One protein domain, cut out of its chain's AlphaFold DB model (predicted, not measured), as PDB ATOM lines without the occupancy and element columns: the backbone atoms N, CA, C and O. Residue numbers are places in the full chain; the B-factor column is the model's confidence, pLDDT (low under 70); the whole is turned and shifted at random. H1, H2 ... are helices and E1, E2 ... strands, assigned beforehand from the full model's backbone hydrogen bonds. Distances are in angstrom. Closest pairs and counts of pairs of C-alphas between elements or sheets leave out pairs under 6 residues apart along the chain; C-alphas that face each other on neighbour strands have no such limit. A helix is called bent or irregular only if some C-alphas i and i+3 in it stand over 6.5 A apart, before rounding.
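This is residues 71 to 170 of the 229 residues of the protein "Hypothetical protein" of Noctiluca scintillans (UniProt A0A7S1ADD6). Two parallel strands, E1 and E2, run side by side through the middle of a flat domain, with helices H1 and H4 to one side of the pair and H2 with short H5 to the other. Short H3 continues from the end of E2. The printed part has 100 residues, mostly helix, in the order H1 E1 H2 E2 H3 H4 H5. It is compact, with a radius of gyration of the C-alphas of 13.6 A and spans of 35 by 34 by 19 A.

E1, residues 100 to 105, and E2, residues 134 to 139, are parallel neighbours at 19 degrees; N 103 and O 136 are within hydrogen-bond range at 2.8 A. With H2, residues 119 to 130, they make a strand-helix-strand unit, parallel neighbour strands joined through a helix, with a right-handed crossover. The closest C-alphas of H2 and E2 are those of Ser 129 and Val 135, 6.5 A. H4, residues 149 to 162, comes closest to E2 at the C-alphas of Lys 159 and Val 136, 6.7 A. H1, residues 71 to 93, only just touches H4 with 3 pairs of C-alphas within 8 A, the closest Phe 86 and Thr 153 at 6.8 A. H5, residues 167 to 170, only just touches H2 with 3 such pairs, the closest Lys 122 and Leu 168 at 6.7 A. H3, residues 140 to 143, is close to H1 but not clearly touching: the closest C-alphas, of Val 79 and Trp 143, are 7.1 A apart. In H2 and H4 every O i to N i+4 pair is within hydrogen-bond range, in H1 17 of 19; H3 and H5 are too short for such a pair.

H1 begins at C-alpha 71 (91.663, -48.945, -45.633) and is 33.8 A long, with a kink of 34 degrees near residue 87; it is irregular, C-alphas 89 and 92 being 7.3 A apart. E1 is 15.6 A, H2 16.3 A, E2 16.2 A and H4 19.9 A long. H5 ends at C-alpha 170 (117.096, -67.575, -49.490).

The C-alphas farthest apart, of Pro 92 and Asn 113, are 38.7 A apart. The printed part has no cut; the link from E1 to H2, residues 106 to 118, is long. Mean pLDDT of the printed part is 75.2, with residues 89 to 97 and 163 to 170 among those under 70.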
ATOM      1  N   ARG A  71      91.736 -47.886 -46.647       71.38
ATOM      2  CA  ARG A  71      91.663 -48.945 -45.633       71.38
ATOM      3  C   ARG A  71      93.019 -49.599 -45.383       71.38
ATOM      4  O   ARG A  71      93.409 -49.744 -44.231       71.38
ATOM      5  N   GLU A  72      93.737 -49.966 -46.442       68.38
ATOM      6  CA  GLU A  72      95.066 -50.583 -46.332       68.38
ATOM      7  C   GLU A  72      96.084 -49.598 -45.763       68.38
ATOM      8  O   GLU A  72      96.913 -49.966 -44.933       68.38
ATOM      9  N   ARG A  73      95.978 -48.321 -46.150       72.75
ATOM     10  CA  ARG A  73      96.816 -47.259 -45.597       72.75
ATOM     11  C   ARG A  73      96.586 -47.086 -44.098       72.75
ATOM     12  O   ARG A  73      97.547 -47.072 -43.339       72.75
ATOM     13  N   LYS A  74      95.325 -47.029 -43.663       76.88
ATOM     14  CA  LYS A  74      94.992 -46.912 -42.241       76.88
ATOM     15  C   LYS A  74      95.473 -48.123 -41.436       76.88
ATOM     16  O   LYS A  74      96.063 -47.944 -40.379       76.88
ATOM     17  N   ALA A  75      95.279 -49.337 -41.955       70.56
ATOM     18  CA  ALA A  75      95.769 -50.554 -41.309       70.56
ATOM     19  C   ALA A  75      97.302 -50.547 -41.172       70.56
ATOM     20  O   ALA A  75      97.838 -50.893 -40.120       70.56
ATOM     21  N   LYS A  76      98.013 -50.089 -42.208       69.50
ATOM     22  CA  LYS A  76      99.468 -49.922 -42.168       69.50
ATOM     23  C   LYS A  76      99.902 -48.912 -41.109       69.50
ATOM     24  O   LYS A  76     100.843 -49.187 -40.369       69.50
ATOM     25  N   ASP A  77      99.224 -47.771 -41.033       76.00
ATOM     26  CA  ASP A  77      99.532 -46.716 -40.066       76.00
ATOM     27  C   ASP A  77      99.274 -47.193 -38.622       76.00
ATOM     28  O   ASP A  77     100.095 -46.965 -37.736       76.00
ATOM     29  N   GLU A  78      98.203 -47.956 -38.383       78.44
ATOM     30  CA  GLU A  78      97.921 -48.570 -37.078       78.44
ATOM     31  C   GLU A  78      99.007 -49.574 -36.659       78.44
ATOM     32  O   GLU A  78      99.494 -49.546 -35.526       78.44
ATOM     33  N   VAL A  79      99.427 -50.447 -37.578       70.06
ATOM     34  CA  VAL A  79     100.504 -51.421 -37.336       70.06
ATOM     35  C   VAL A  79     101.830 -50.711 -37.090       70.06
ATOM     36  O   VAL A  79     102.595 -51.093 -36.207       70.06
ATOM     37  N   MET A  80     102.103 -49.651 -37.842       74.38
ATOM     38  CA  MET A  80     103.305 -48.845 -37.696       74.38
ATOM     39  C   MET A  80     103.369 -48.161 -36.332       74.38
ATOM     40  O   MET A  80     104.424 -48.192 -35.704       74.38
ATOM     41  N   GLU A  81     102.258 -47.616 -35.835       77.00
ATOM     42  CA  GLU A  81     102.194 -47.051 -34.484       77.00
ATOM     43  C   GLU A  81     102.397 -48.125 -33.407       77.00
ATOM     44  O   GLU A  81     103.137 -47.913 -32.444       77.00
ATOM     45  N   GLN A  82     101.841 -49.327 -33.588       72.88
ATOM     46  CA  GLN A  82     102.101 -50.449 -32.676       72.88
ATOM     47  C   GLN A  82     103.574 -50.872 -32.681       72.88
ATOM     48  O   GLN A  82     104.150 -51.135 -31.620       72.88
ATOM     49  N   ILE A  83     104.198 -50.923 -33.860       73.62
ATOM     50  CA  ILE A  83     105.619 -51.237 -34.019       73.62
ATOM     51  C   ILE A  83     106.469 -50.146 -33.377       73.62
ATOM     52  O   ILE A  83     107.386 -50.464 -32.627       73.62
ATOM     53  N   LYS A  84     106.153 -48.873 -33.613       75.19
ATOM     54  CA  LYS A  84     106.864 -47.735 -33.029       75.19
ATOM     55  C   LYS A  84     106.795 -47.769 -31.505       75.19
ATOM     56  O   LYS A  84     107.834 -47.746 -30.851       75.19
ATOM     57  N   HIS A  85     105.602 -47.968 -30.947       75.88
ATOM     58  CA  HIS A  85     105.423 -48.153 -29.512       75.88
ATOM     59  C   HIS A  85     106.221 -49.366 -28.997       75.88
ATOM     60  O   HIS A  85     106.798 -49.325 -27.909       75.88
ATOM     61  N   PHE A  86     106.258 -50.484 -29.729       71.94
ATOM     62  CA  PHE A  86     107.061 -51.643 -29.334       71.94
ATOM     63  C   PHE A  86     108.556 -51.304 -29.303       71.94
ATOM     64  O   PHE A  86     109.214 -51.585 -28.301       71.94
ATOM     65  N   VAL A  87     109.058 -50.677 -30.367       69.44
ATOM     66  CA  VAL A  87     110.453 -50.262 -30.542       69.44
ATOM     67  C   VAL A  87     110.857 -49.318 -29.411       69.44
ATOM     68  O   VAL A  87     111.809 -49.612 -28.703       69.44
ATOM     69  N   GLU A  88     110.097 -48.265 -29.133       71.06
ATOM     70  CA  GLU A  88     110.422 -47.308 -28.064       71.06
ATOM     71  C   GLU A  88     110.522 -47.967 -26.674       71.06
ATOM     72  O   GLU A  88     111.403 -47.626 -25.890       71.06
ATOM     73  N   ASN A  89     109.683 -48.967 -26.385       69.81
ATOM     74  CA  ASN A  89     109.664 -49.633 -25.077       69.81
ATOM     75  C   ASN A  89     110.640 -50.816 -24.948       69.81
ATOM     76  O   ASN A  89     111.014 -51.180 -23.834       69.81
ATOM     77  N   HIS A  90     111.039 -51.445 -26.059       64.81
ATOM     78  CA  HIS A  90     111.845 -52.675 -26.051       64.81
ATOM     79  C   HIS A  90     113.245 -52.525 -26.663       64.81
ATOM     80  O   HIS A  90     114.097 -53.380 -26.421       64.81
ATOM     81  N   MET A  91     113.526 -51.441 -27.392       62.12
ATOM     82  CA  MET A  91     114.859 -51.138 -27.927       62.12
ATOM     83  C   MET A  91     115.973 -50.932 -26.897       62.12
ATOM     84  O   MET A  91     117.094 -51.304 -27.235       62.12
ATOM     85  N   PRO A  92     115.766 -50.422 -25.661       55.97
ATOM     86  CA  PRO A  92     116.891 -50.275 -24.729       55.97
ATOM     87  C   PRO A  92     117.546 -51.613 -24.330       55.97
ATOM     88  O   PRO A  92     118.639 -51.619 -23.767       55.97
ATOM     89  N   GLN A  93     116.914 -52.752 -24.639       53.84
ATOM     90  CA  GLN A  93     117.481 -54.090 -24.438       53.84
ATOM     91  C   GLN A  93     118.303 -54.584 -25.641       53.84
ATOM     92  O   GLN A  93     119.109 -55.501 -25.495       53.84
ATOM     93  N   LEU A  94     118.129 -53.972 -26.815       55.66
ATOM     94  CA  LEU A  94     118.799 -54.332 -28.061       55.66
ATOM     95  C   LEU A  94     120.066 -53.471 -28.206       55.66
ATOM     96  O   LEU A  94     120.099 -52.488 -28.939       55.66
ATOM     97  N   LYS A  95     121.109 -53.810 -27.437       54.00
ATOM     98  CA  LYS A  95     122.418 -53.125 -27.398       54.00
ATOM     99  C   LYS A  95     123.269 -53.375 -28.655       54.00
ATOM    100  O   LYS A  95     124.473 -53.602 -28.555       54.00
ATOM    101  N   ASP A  96     122.660 -53.377 -29.832       58.34
ATOM    102  CA  ASP A  96     123.377 -53.666 -31.069       58.34
ATOM    103  C   ASP A  96     123.957 -52.383 -31.666       58.34
ATOM    104  O   ASP A  96     123.269 -51.379 -31.836       58.34
ATOM    105  N   ALA A  97     125.243 -52.429 -32.018       64.25
ATOM    106  CA  ALA A  97     125.984 -51.295 -32.573       64.25
ATOM    107  C   ALA A  97     125.537 -50.892 -33.994       64.25
ATOM    108  O   ALA A  97     125.969 -49.858 -34.505       64.25
ATOM    109  N   LYS A  98     124.704 -51.707 -34.657       74.06
ATOM    110  CA  LYS A  98     124.267 -51.478 -36.039       74.06
ATOM    111  C   LYS A  98     122.908 -50.769 -36.083       74.06
ATOM    112  O   LYS A  98     121.981 -51.207 -35.397       74.06
ATOM    113  N   PRO A  99     122.747 -49.733 -36.923       80.50
ATOM    114  CA  PRO A  99     121.469 -49.046 -37.087       80.50
ATOM    115  C   PRO A  99     120.393 -49.994 -37.640       80.50
ATOM    116  O   PRO A  99     120.647 -50.758 -38.571       80.50
ATOM    117  N   LEU A 100     119.190 -49.933 -37.065       81.75
ATOM    118  CA  LEU A 100     118.055 -50.798 -37.394       81.75
ATOM    119  C   LEU A 100     117.041 -50.065 -38.282       81.75
ATOM    120  O   LEU A 100     116.580 -48.974 -37.950       81.75
ATOM    121  N   ILE A 101     116.649 -50.707 -39.379       84.31
ATOM    122  CA  ILE A 101     115.581 -50.288 -40.284       84.31
ATOM    123  C   ILE A 101     114.472 -51.331 -40.213       84.31
ATOM    124  O   ILE A 101     114.724 -52.521 -40.395       84.31
ATOM    125  N   ILE A 102     113.241 -50.884 -39.983       84.44
ATOM    126  CA  ILE A 102     112.054 -51.740 -40.020       84.44
ATOM    127  C   ILE A 102     111.199 -51.292 -41.202       84.44
ATOM    128  O   ILE A 102     110.735 -50.153 -41.241       84.44
ATOM    129  N   GLU A 103     111.011 -52.181 -42.176       84.12
ATOM    130  CA  GLU A 103     110.143 -51.967 -43.329       84.12
ATOM    131  C   GLU A 103     108.860 -52.784 -43.177       84.12
ATOM    132  O   GLU A 103     108.869 -54.001 -42.999       84.12
ATOM    133  N   VAL A 104     107.745 -52.068 -43.249       84.12
ATOM    134  CA  VAL A 104     106.388 -52.601 -43.222       84.12
ATOM    135  C   VAL A 104     105.976 -52.769 -44.694       84.12
ATOM    136  O   VAL A 104     105.625 -51.794 -45.367       84.12
ATOM    137  N   ASP A 105     106.142 -53.993 -45.212       84.94
ATOM    138  CA  ASP A 105     105.956 -54.367 -46.619       84.94
ATOM    139  C   ASP A 105     104.489 -54.467 -47.048       84.94
ATOM    140  O   ASP A 105     103.727 -55.266 -46.515       84.94
ATOM    141  N   ASP A 106     104.124 -53.757 -48.107       81.31
ATOM    142  CA  ASP A 106     102.803 -53.827 -48.736       81.31
ATOM    143  C   ASP A 106     102.637 -55.085 -49.625       81.31
ATOM    144  O   ASP A 106     103.642 -55.664 -50.056       81.31
ATOM    145  N   PRO A 107     101.400 -55.480 -50.004       81.31
ATOM    146  CA  PRO A 107     101.154 -56.589 -50.939       81.31
ATOM    147  C   PRO A 107     101.919 -56.481 -52.267       81.31
ATOM    148  O   PRO A 107     102.291 -57.488 -52.864       81.31
ATOM    149  N   SER A 108     102.230 -55.260 -52.699       78.94
ATOM    150  CA  SER A 108     102.997 -54.969 -53.913       78.94
ATOM    151  C   SER A 108     104.473 -55.360 -53.856       78.94
ATOM    152  O   SER A 108     105.149 -55.438 -54.883       78.94
ATOM    153  N   ARG A 109     105.009 -55.624 -52.659       83.38
ATOM    154  CA  ARG A 109     106.386 -56.109 -52.480       83.38
ATOM    155  C   ARG A 109     106.547 -57.576 -52.851       83.38
ATOM    156  O   ARG A 109     107.684 -58.058 -52.898       83.38
ATOM    157  N   PHE A 110     105.442 -58.250 -53.147       85.19
ATOM    158  CA  PHE A 110     105.370 -59.660 -53.466       85.19
ATOM    159  C   PHE A 110     104.958 -59.867 -54.924       85.19
ATOM    160  O   PHE A 110     104.268 -59.044 -55.524       85.19
ATOM    161  N   TYR A 111     105.402 -60.974 -55.516       84.94
ATOM    162  CA  TYR A 111     104.885 -61.392 -56.817       84.94
ATOM    163  C   TYR A 111     103.401 -61.753 -56.715       84.94
ATOM    164  O   TYR A 111     102.948 -62.286 -55.702       84.94
ATOM    165  N   LEU A 112     102.652 -61.520 -57.794       82.56
ATOM    166  CA  LEU A 112     101.236 -61.869 -57.859       82.56
ATOM    167  C   LEU A 112     101.025 -63.353 -57.506       82.56
ATOM    168  O   LEU A 112     101.725 -64.224 -58.025       82.56
ATOM    169  N   ASN A 113     100.060 -63.635 -56.626       79.44
ATOM    170  CA  ASN A 113      99.725 -64.985 -56.144       79.44
ATOM    171  C   ASN A 113     100.878 -65.728 -55.444       79.44
ATOM    172  O   ASN A 113     100.877 -66.958 -55.362       79.44
ATOM    173  N   SER A 114     101.870 -65.004 -54.932       82.44
ATOM    174  CA  SER A 114     103.011 -65.584 -54.242       82.44
ATOM    175  C   SER A 114     103.367 -64.760 -53.014       82.44
ATOM    176  O   SER A 114     103.247 -63.546 -53.017       82.44
ATOM    177  N   LEU A 115     103.886 -65.410 -51.974       81.75
ATOM    178  CA  LEU A 115     104.501 -64.722 -50.832       81.75
ATOM    179  C   LEU A 115     106.007 -64.537 -51.048       81.75
ATOM    180  O   LEU A 115     106.782 -64.479 -50.103       81.75
ATOM    181  N   ARG A 116     106.459 -64.495 -52.306       83.50
ATOM    182  CA  ARG A 116     107.867 -64.286 -52.649       83.50
ATOM    183  C   ARG A 116     108.113 -62.815 -52.932       83.50
ATOM    184  O   ARG A 116     107.430 -62.229 -53.770       83.50
ATOM    185  N   TYR A 117     109.131 -62.256 -52.287       84.81
ATOM    186  CA  TYR A 117     109.570 -60.889 -52.537       84.81
ATOM    187  C   TYR A 117     110.001 -60.668 -53.984       84.81
ATOM    188  O   TYR A 117     110.703 -61.503 -54.568       84.81
ATOM    189  N   THR A 118     109.645 -59.501 -54.518       86.75
ATOM    190  CA  THR A 118     110.129 -59.025 -55.813       86.75
ATOM    191  C   THR A 118     111.643 -58.803 -55.796       86.75
ATOM    192  O   THR A 118     112.253 -58.551 -54.751       86.75
ATOM    193  N   GLY A 119     112.272 -58.873 -56.976       86.06
ATOM    194  CA  GLY A 119     113.707 -58.600 -57.126       86.06
ATOM    195  C   GLY A 119     114.115 -57.211 -56.621       86.06
ATOM    196  O   GLY A 119     115.177 -57.069 -56.024       86.06
ATOM    197  N   TYR A 120     113.235 -56.216 -56.768       84.12
ATOM    198  CA  TYR A 120     113.445 -54.863 -56.251       84.12
ATOM    199  C   TYR A 120     113.604 -54.836 -54.724       84.12
ATOM    200  O   TYR A 120     114.567 -54.267 -54.212       84.12
ATOM    201  N   THR A 121     112.704 -55.495 -53.988       86.50
ATOM    202  CA  THR A 121     112.763 -55.558 -52.518       86.50
ATOM    203  C   THR A 121     114.021 -56.286 -52.042       86.50
ATOM    204  O   THR A 121     114.700 -55.816 -51.132       86.50
ATOM    205  N   LYS A 122     114.399 -57.379 -52.718       86.12
ATOM    206  CA  LYS A 122     115.635 -58.120 -52.418       86.12
ATOM    207  C   LYS A 122     116.891 -57.285 -52.659       86.12
ATOM    208  O   LYS A 122     117.785 -57.273 -51.818       86.12
ATOM    209  N   LEU A 123     116.948 -56.563 -53.778       85.19
ATOM    210  CA  LEU A 123     118.076 -55.691 -54.097       85.19
ATOM    211  C   LEU A 123     118.196 -54.550 -53.080       85.19
ATOM    212  O   LEU A 123     119.285 -54.302 -52.567       85.19
ATOM    213  N   LYS A 124     117.077 -53.902 -52.731       86.44
ATOM    214  CA  LYS A 124     117.032 -52.860 -51.695       86.44
ATOM    215  C   LYS A 124     117.568 -53.382 -50.359       86.44
ATOM    216  O   LYS A 124     118.425 -52.741 -49.753       86.44
ATOM    217  N   HIS A 125     117.107 -54.553 -49.930       86.50
ATOM    218  CA  HIS A 125     117.579 -55.204 -48.713       86.50
ATOM    219  C   HIS A 125     119.086 -55.481 -48.756       86.50
ATOM    220  O   HIS A 125     119.799 -55.165 -47.806       86.50
ATOM    221  N   GLN A 126     119.591 -56.009 -49.874       86.62
ATOM    222  CA  GLN A 126     121.013 -56.300 -50.047       86.62
ATOM    223  C   GLN A 126     121.872 -55.030 -49.986       86.62
ATOM    224  O   GLN A 126     122.938 -55.043 -49.374       86.62
ATOM    225  N   MET A 127     121.416 -53.930 -50.590       86.31
ATOM    226  CA  MET A 127     122.125 -52.649 -50.542       86.31
ATOM    227  C   MET A 127     122.191 -52.083 -49.121       86.31
ATOM    228  O   MET A 127     123.259 -51.657 -48.694       86.31
ATOM    229  N   LEU A 128     121.075 -52.115 -48.388       85.44
ATOM    230  CA  LEU A 128     120.999 -51.621 -47.010       85.44
ATOM    231  C   LEU A 128     121.797 -52.495 -46.029       85.44
ATOM    232  O   LEU A 128     122.486 -51.980 -45.150       85.44
ATOM    233  N   SER A 129     121.760 -53.813 -46.205       85.44
ATOM    234  CA  SER A 129     122.525 -54.741 -45.364       85.44
ATOM    235  C   SER A 129     124.029 -54.582 -45.600       85.44
ATOM    236  O   SER A 129     124.813 -54.500 -44.655       85.44
ATOM    237  N   ARG A 130     124.445 -54.423 -46.868       85.56
ATOM    238  CA  ARG A 130     125.846 -54.146 -47.230       85.56
ATOM    239  C   ARG A 130     126.349 -52.791 -46.741       85.56
ATOM    240  O   ARG A 130     127.546 -52.665 -46.505       85.56
ATOM    241  N   SER A 131     125.480 -51.793 -46.570       85.38
ATOM    242  CA  SER A 131     125.859 -50.505 -45.977       85.38
ATOM    243  C   SER A 131     125.896 -50.517 -44.442       85.38
ATOM    244  O   SER A 131     126.156 -49.482 -43.834       85.38
ATOM    245  N   GLY A 132     125.702 -51.683 -43.812       81.75
ATOM    246  CA  GLY A 132     125.862 -51.871 -42.369       81.75
ATOM    247  C   GLY A 132     124.581 -51.682 -41.556       81.75
ATOM    248  O   GLY A 132     124.652 -51.677 -40.327       81.75
ATOM    249  N   TYR A 133     123.423 -51.555 -42.208       83.25
ATOM    250  CA  TYR A 133     122.132 -51.526 -41.523       83.25
ATOM    251  C   TYR A 133     121.621 -52.939 -41.260       83.25
ATOM    252  O   TYR A 133     121.797 -53.849 -42.066       83.25
ATOM    253  N   ARG A 134     120.913 -53.106 -40.145       83.06
ATOM    254  CA  ARG A 134     120.058 -54.271 -39.903       83.06
ATOM    255  C   ARG A 134     118.690 -53.969 -40.482       83.06
ATOM    256  O   ARG A 134     118.079 -52.978 -40.091       83.06
ATOM    257  N   VAL A 135     118.214 -54.788 -41.413       81.88
ATOM    258  CA  VAL A 135     116.939 -54.547 -42.099       81.88
ATOM    259  C   VAL A 135     115.949 -55.642 -41.744       81.88
ATOM    260  O   VAL A 135     116.129 -56.802 -42.108       81.88
ATOM    261  N   VAL A 136     114.872 -55.258 -41.069       85.88
ATOM    262  CA  VAL A 136     113.751 -56.135 -40.741       85.88
ATOM    263  C   VAL A 136     112.604 -55.845 -41.686       85.88
ATOM    264  O   VAL A 136     112.064 -54.742 -41.694       85.88
ATOM    265  N   HIS A 137     112.202 -56.862 -42.435       85.31
ATOM    266  CA  HIS A 137     110.990 -56.832 -43.238       85.31
ATOM    267  C   HIS A 137     109.830 -57.471 -42.475       85.31
ATOM    268  O   HIS A 137     109.951 -58.578 -41.936       85.31
ATOM    269  N   VAL A 138     108.703 -56.768 -42.433       84.56
ATOM    270  CA  VAL A 138     107.451 -57.214 -41.825       84.56
ATOM    271  C   VAL A 138     106.419 -57.353 -42.954       84.56
ATOM    272  O   VAL A 138     105.858 -56.337 -43.364       84.56
ATOM    273  N   PRO A 139     106.156 -58.572 -43.464       84.12
ATOM    274  CA  PRO A 139     105.179 -58.822 -44.530       84.12
ATOM    275  C   PRO A 139     103.748 -58.416 -44.159       84.12
ATOM    276  O   PRO A 139     103.309 -58.739 -43.054       84.12
ATOM    277  N   TYR A 140     102.984 -57.841 -45.100       76.94
ATOM    278  CA  TYR A 140     101.555 -57.531 -44.901       76.94
ATOM    279  C   TYR A 140     100.734 -58.732 -44.415       76.94
ATOM    280  O   TYR A 140      99.862 -58.586 -43.563       76.94
ATOM    281  N   CYS A 141     101.031 -59.932 -44.927       75.94
ATOM    282  CA  CYS A 141     100.292 -61.148 -44.595       75.94
ATOM    283  C   CYS A 141     100.429 -61.548 -43.123       75.94
ATOM    284  O   CYS A 141      99.593 -62.289 -42.608       75.94
ATOM    285  N   ASP A 142     101.472 -61.061 -42.451       73.88
ATOM    286  CA  ASP A 142     101.690 -61.329 -41.040       73.88
ATOM    287  C   ASP A 142     100.957 -60.305 -40.159       73.88
ATOM    288  O   ASP A 142     100.603 -60.647 -39.035       73.88
ATOM    289  N   TRP A 143     100.643 -59.093 -40.642       70.19
ATOM    290  CA  TRP A 143     100.023 -58.035 -39.822       70.19
ATOM    291  C   TRP A 143      98.607 -58.377 -39.366       70.19
ATOM    292  O   TRP A 143      98.274 -58.155 -38.203       70.19
ATOM    293  N   ASP A 144      97.799 -58.987 -40.236       62.25
ATOM    294  CA  ASP A 144      96.418 -59.374 -39.911       62.25
ATOM    295  C   ASP A 144      96.353 -60.402 -38.766       62.25
ATOM    296  O   ASP A 144      95.360 -60.510 -38.043       62.25
ATOM    297  N   VAL A 145      97.432 -61.163 -38.568       62.78
ATOM    298  CA  VAL A 145      97.547 -62.194 -37.528       62.78
ATOM    299  C   VAL A 145      98.028 -61.601 -36.193       62.78
ATOM    300  O   VAL A 145      97.884 -62.224 -35.135       62.78
ATOM    301  N   LEU A 146      98.564 -60.379 -36.215       63.44
ATOM    302  CA  LEU A 146      99.189 -59.712 -35.075       63.44
ATOM    303  C   LEU A 146      98.220 -58.908 -34.195       63.44
ATOM    304  O   LEU A 146      98.678 -58.194 -33.314       63.44
ATOM    305  N   GLY A 147      96.900 -59.065 -34.336       59.41
ATOM    306  CA  GLY A 147      95.901 -58.268 -33.597       59.41
ATOM    307  C   GLY A 147      96.040 -58.225 -32.060       59.41
ATOM    308  O   GLY A 147      95.474 -57.339 -31.427       59.41
ATOM    309  N   ASN A 148      96.822 -59.125 -31.449       72.19
ATOM    310  CA  ASN A 148      97.176 -59.069 -30.030       72.19
ATOM    311  C   ASN A 148      98.580 -58.482 -29.803       72.19
ATOM    312  O   ASN A 148      99.579 -58.994 -30.311       72.19
ATOM    313  N   ARG A 149      98.677 -57.491 -28.907       68.56
ATOM    314  CA  ARG A 149      99.926 -56.789 -28.537       68.56
ATOM    315  C   ARG A 149     101.049 -57.716 -28.043       68.56
ATOM    316  O   ARG A 149     102.227 -57.480 -28.315       68.56
ATOM    317  N   GLU A 150     100.702 -58.803 -27.359       73.81
ATOM    318  CA  GLU A 150     101.664 -59.834 -26.939       73.81
ATOM    319  C   GLU A 150     102.238 -60.610 -28.131       73.81
ATOM    320  O   GLU A 150     103.433 -60.916 -28.171       73.81
ATOM    321  N   HIS A 151     101.406 -60.893 -29.136       76.88
ATOM    322  CA  HIS A 151     101.827 -61.587 -30.349       76.88
ATOM    323  C   HIS A 151     102.734 -60.692 -31.197       76.88
ATOM    324  O   HIS A 151     103.760 -61.183 -31.662       76.88
ATOM    325  N   VAL A 152     102.433 -59.389 -31.305       74.56
ATOM    326  CA  VAL A 152     103.326 -58.379 -31.917       74.56
ATOM    327  C   VAL A 152     104.689 -58.411 -31.248       74.56
ATOM    328  O   VAL A 152     105.708 -58.553 -31.914       74.56
ATOM    329  N   THR A 153     104.709 -58.345 -29.918       75.31
ATOM    330  CA  THR A 153     105.945 -58.308 -29.131       75.31
ATOM    331  C   THR A 153     106.793 -59.555 -29.383       75.31
ATOM    332  O   THR A 153     107.986 -59.460 -29.673       75.31
ATOM    333  N   LYS A 154     106.181 -60.742 -29.316       80.75
ATOM    334  CA  LYS A 154     106.873 -62.014 -29.555       80.75
ATOM    335  C   LYS A 154     107.366 -62.139 -30.998       80.75
ATOM    336  O   LYS A 154     108.484 -62.602 -31.223       80.75
ATOM    337  N   TYR A 155     106.545 -61.727 -31.957       81.38
ATOM    338  CA  TYR A 155     106.870 -61.760 -33.377       81.38
ATOM    339  C   TYR A 155     108.025 -60.816 -33.714       81.38
ATOM    340  O   TYR A 155     109.005 -61.243 -34.318       81.38
ATOM    341  N   MET A 156     107.963 -59.568 -33.247       79.25
ATOM    342  CA  MET A 156     109.008 -58.574 -33.480       79.25
ATOM    343  C   MET A 156     110.323 -58.977 -32.815       79.25
ATOM    344  O   MET A 156     111.362 -58.881 -33.457       79.25
ATOM    345  N   ARG A 157     110.306 -59.521 -31.587       79.56
ATOM    346  CA  ARG A 157     111.528 -60.071 -30.966       79.56
ATOM    347  C   ARG A 157     112.146 -61.182 -31.810       79.56
ATOM    348  O   ARG A 157     113.350 -61.165 -32.041       79.56
ATOM    349  N   LYS A 158     111.329 -62.114 -32.311       82.19
ATOM    350  CA  LYS A 158     111.801 -63.181 -33.201       82.19
ATOM    351  C   LYS A 158     112.408 -62.607 -34.490       82.19
ATOM    352  O   LYS A 158     113.505 -63.002 -34.864       82.19
ATOM    353  N   LYS A 159     111.736 -61.642 -35.127       79.56
ATOM    354  CA  LYS A 159     112.216 -60.988 -36.353       79.56
ATOM    355  C   LYS A 159     113.500 -60.192 -36.155       79.56
ATOM    356  O   LYS A 159     114.340 -60.198 -37.043       79.56
ATOM    357  N   LEU A 160     113.668 -59.554 -35.002       77.75
ATOM    358  CA  LEU A 160     114.896 -58.839 -34.660       77.75
ATOM    359  C   LEU A 160     116.083 -59.792 -34.488       77.75
ATOM    360  O   LEU A 160     117.168 -59.474 -34.955       77.75
ATOM    361  N   MET A 161     115.875 -60.971 -33.893       74.12
ATOM    362  CA  MET A 161     116.926 -61.994 -33.789       74.12
ATOM    363  C   MET A 161     117.265 -62.630 -35.145       74.12
ATOM    364  O   MET A 161     118.418 -62.957 -35.402       74.12
ATOM    365  N   GLU A 162     116.274 -62.797 -36.026       71.06
ATOM    366  CA  GLU A 162     116.487 -63.291 -37.394       71.06
ATOM    367  C   GLU A 162     117.172 -62.254 -38.299       71.06
ATOM    368  O   GLU A 162     117.836 -62.641 -39.256       71.06
ATOM    369  N   ALA A 163     117.045 -60.955 -38.008       66.19
ATOM    370  CA  ALA A 163     117.582 -59.861 -38.826       66.19
ATOM    371  C   ALA A 163     119.109 -59.877 -38.975       66.19
ATOM    372  O   ALA A 163     119.641 -59.279 -39.907       66.19
ATOM    373  N   ASP A 164     119.809 -60.535 -38.051       60.84
ATOM    374  CA  ASP A 164     121.263 -60.701 -38.114       60.84
ATOM    375  C   ASP A 164     121.696 -61.809 -39.078       60.84
ATOM    376  O   ASP A 164     122.873 -61.908 -39.421       60.84
ATOM    377  N   SER A 165     120.749 -62.628 -39.536       55.38
ATOM    378  CA  SER A 165     120.964 -63.630 -40.571       55.38
ATOM    379  C   SER A 165     120.401 -63.127 -41.905       55.38
ATOM    380  O   SER A 165     119.258 -62.680 -41.959       55.38
ATOM    381  N   ASP A 166     121.186 -63.211 -42.987       57.00
ATOM    382  CA  ASP A 166     120.862 -62.745 -44.357       57.00
ATOM    383  C   ASP A 166     119.731 -63.562 -45.043       57.00
ATOM    384  O   ASP A 166     119.832 -64.008 -46.191       57.00
ATOM    385  N   VAL A 167     118.623 -63.799 -44.339       56.12
ATOM    386  CA  VAL A 167     117.566 -64.762 -44.683       56.12
ATOM    387  C   VAL A 167     116.728 -64.313 -45.879       56.12
ATOM    388  O   VAL A 167     116.185 -65.158 -46.594       56.12
ATOM    389  N   LEU A 168     116.665 -63.011 -46.187       58.66
ATOM    390  CA  LEU A 168     115.919 -62.529 -47.358       58.66
ATOM    391  C   LEU A 168     116.492 -63.065 -48.687       58.66
ATOM    392  O   LEU A 168     115.774 -63.159 -49.690       58.66
ATOM    393  N   THR A 169     117.768 -63.458 -48.685       51.06
ATOM    394  CA  THR A 169     118.483 -63.985 -49.855       51.06
ATOM    395  C   THR A 169     118.024 -65.397 -50.232       51.06
ATOM    396  O   THR A 169     118.017 -65.739 -51.415       51.06
ATOM    397  N   SER A 170     117.540 -66.188 -49.267       52.38
ATOM    398  CA  SER A 170     117.096 -67.575 -49.490       52.38
ATOM    399  C   SER A 170     115.713 -67.683 -50.148       52.38
ATOM    400  O   SER A 170     115.308 -68.755 -50.586       52.38
TER     401      SER A 170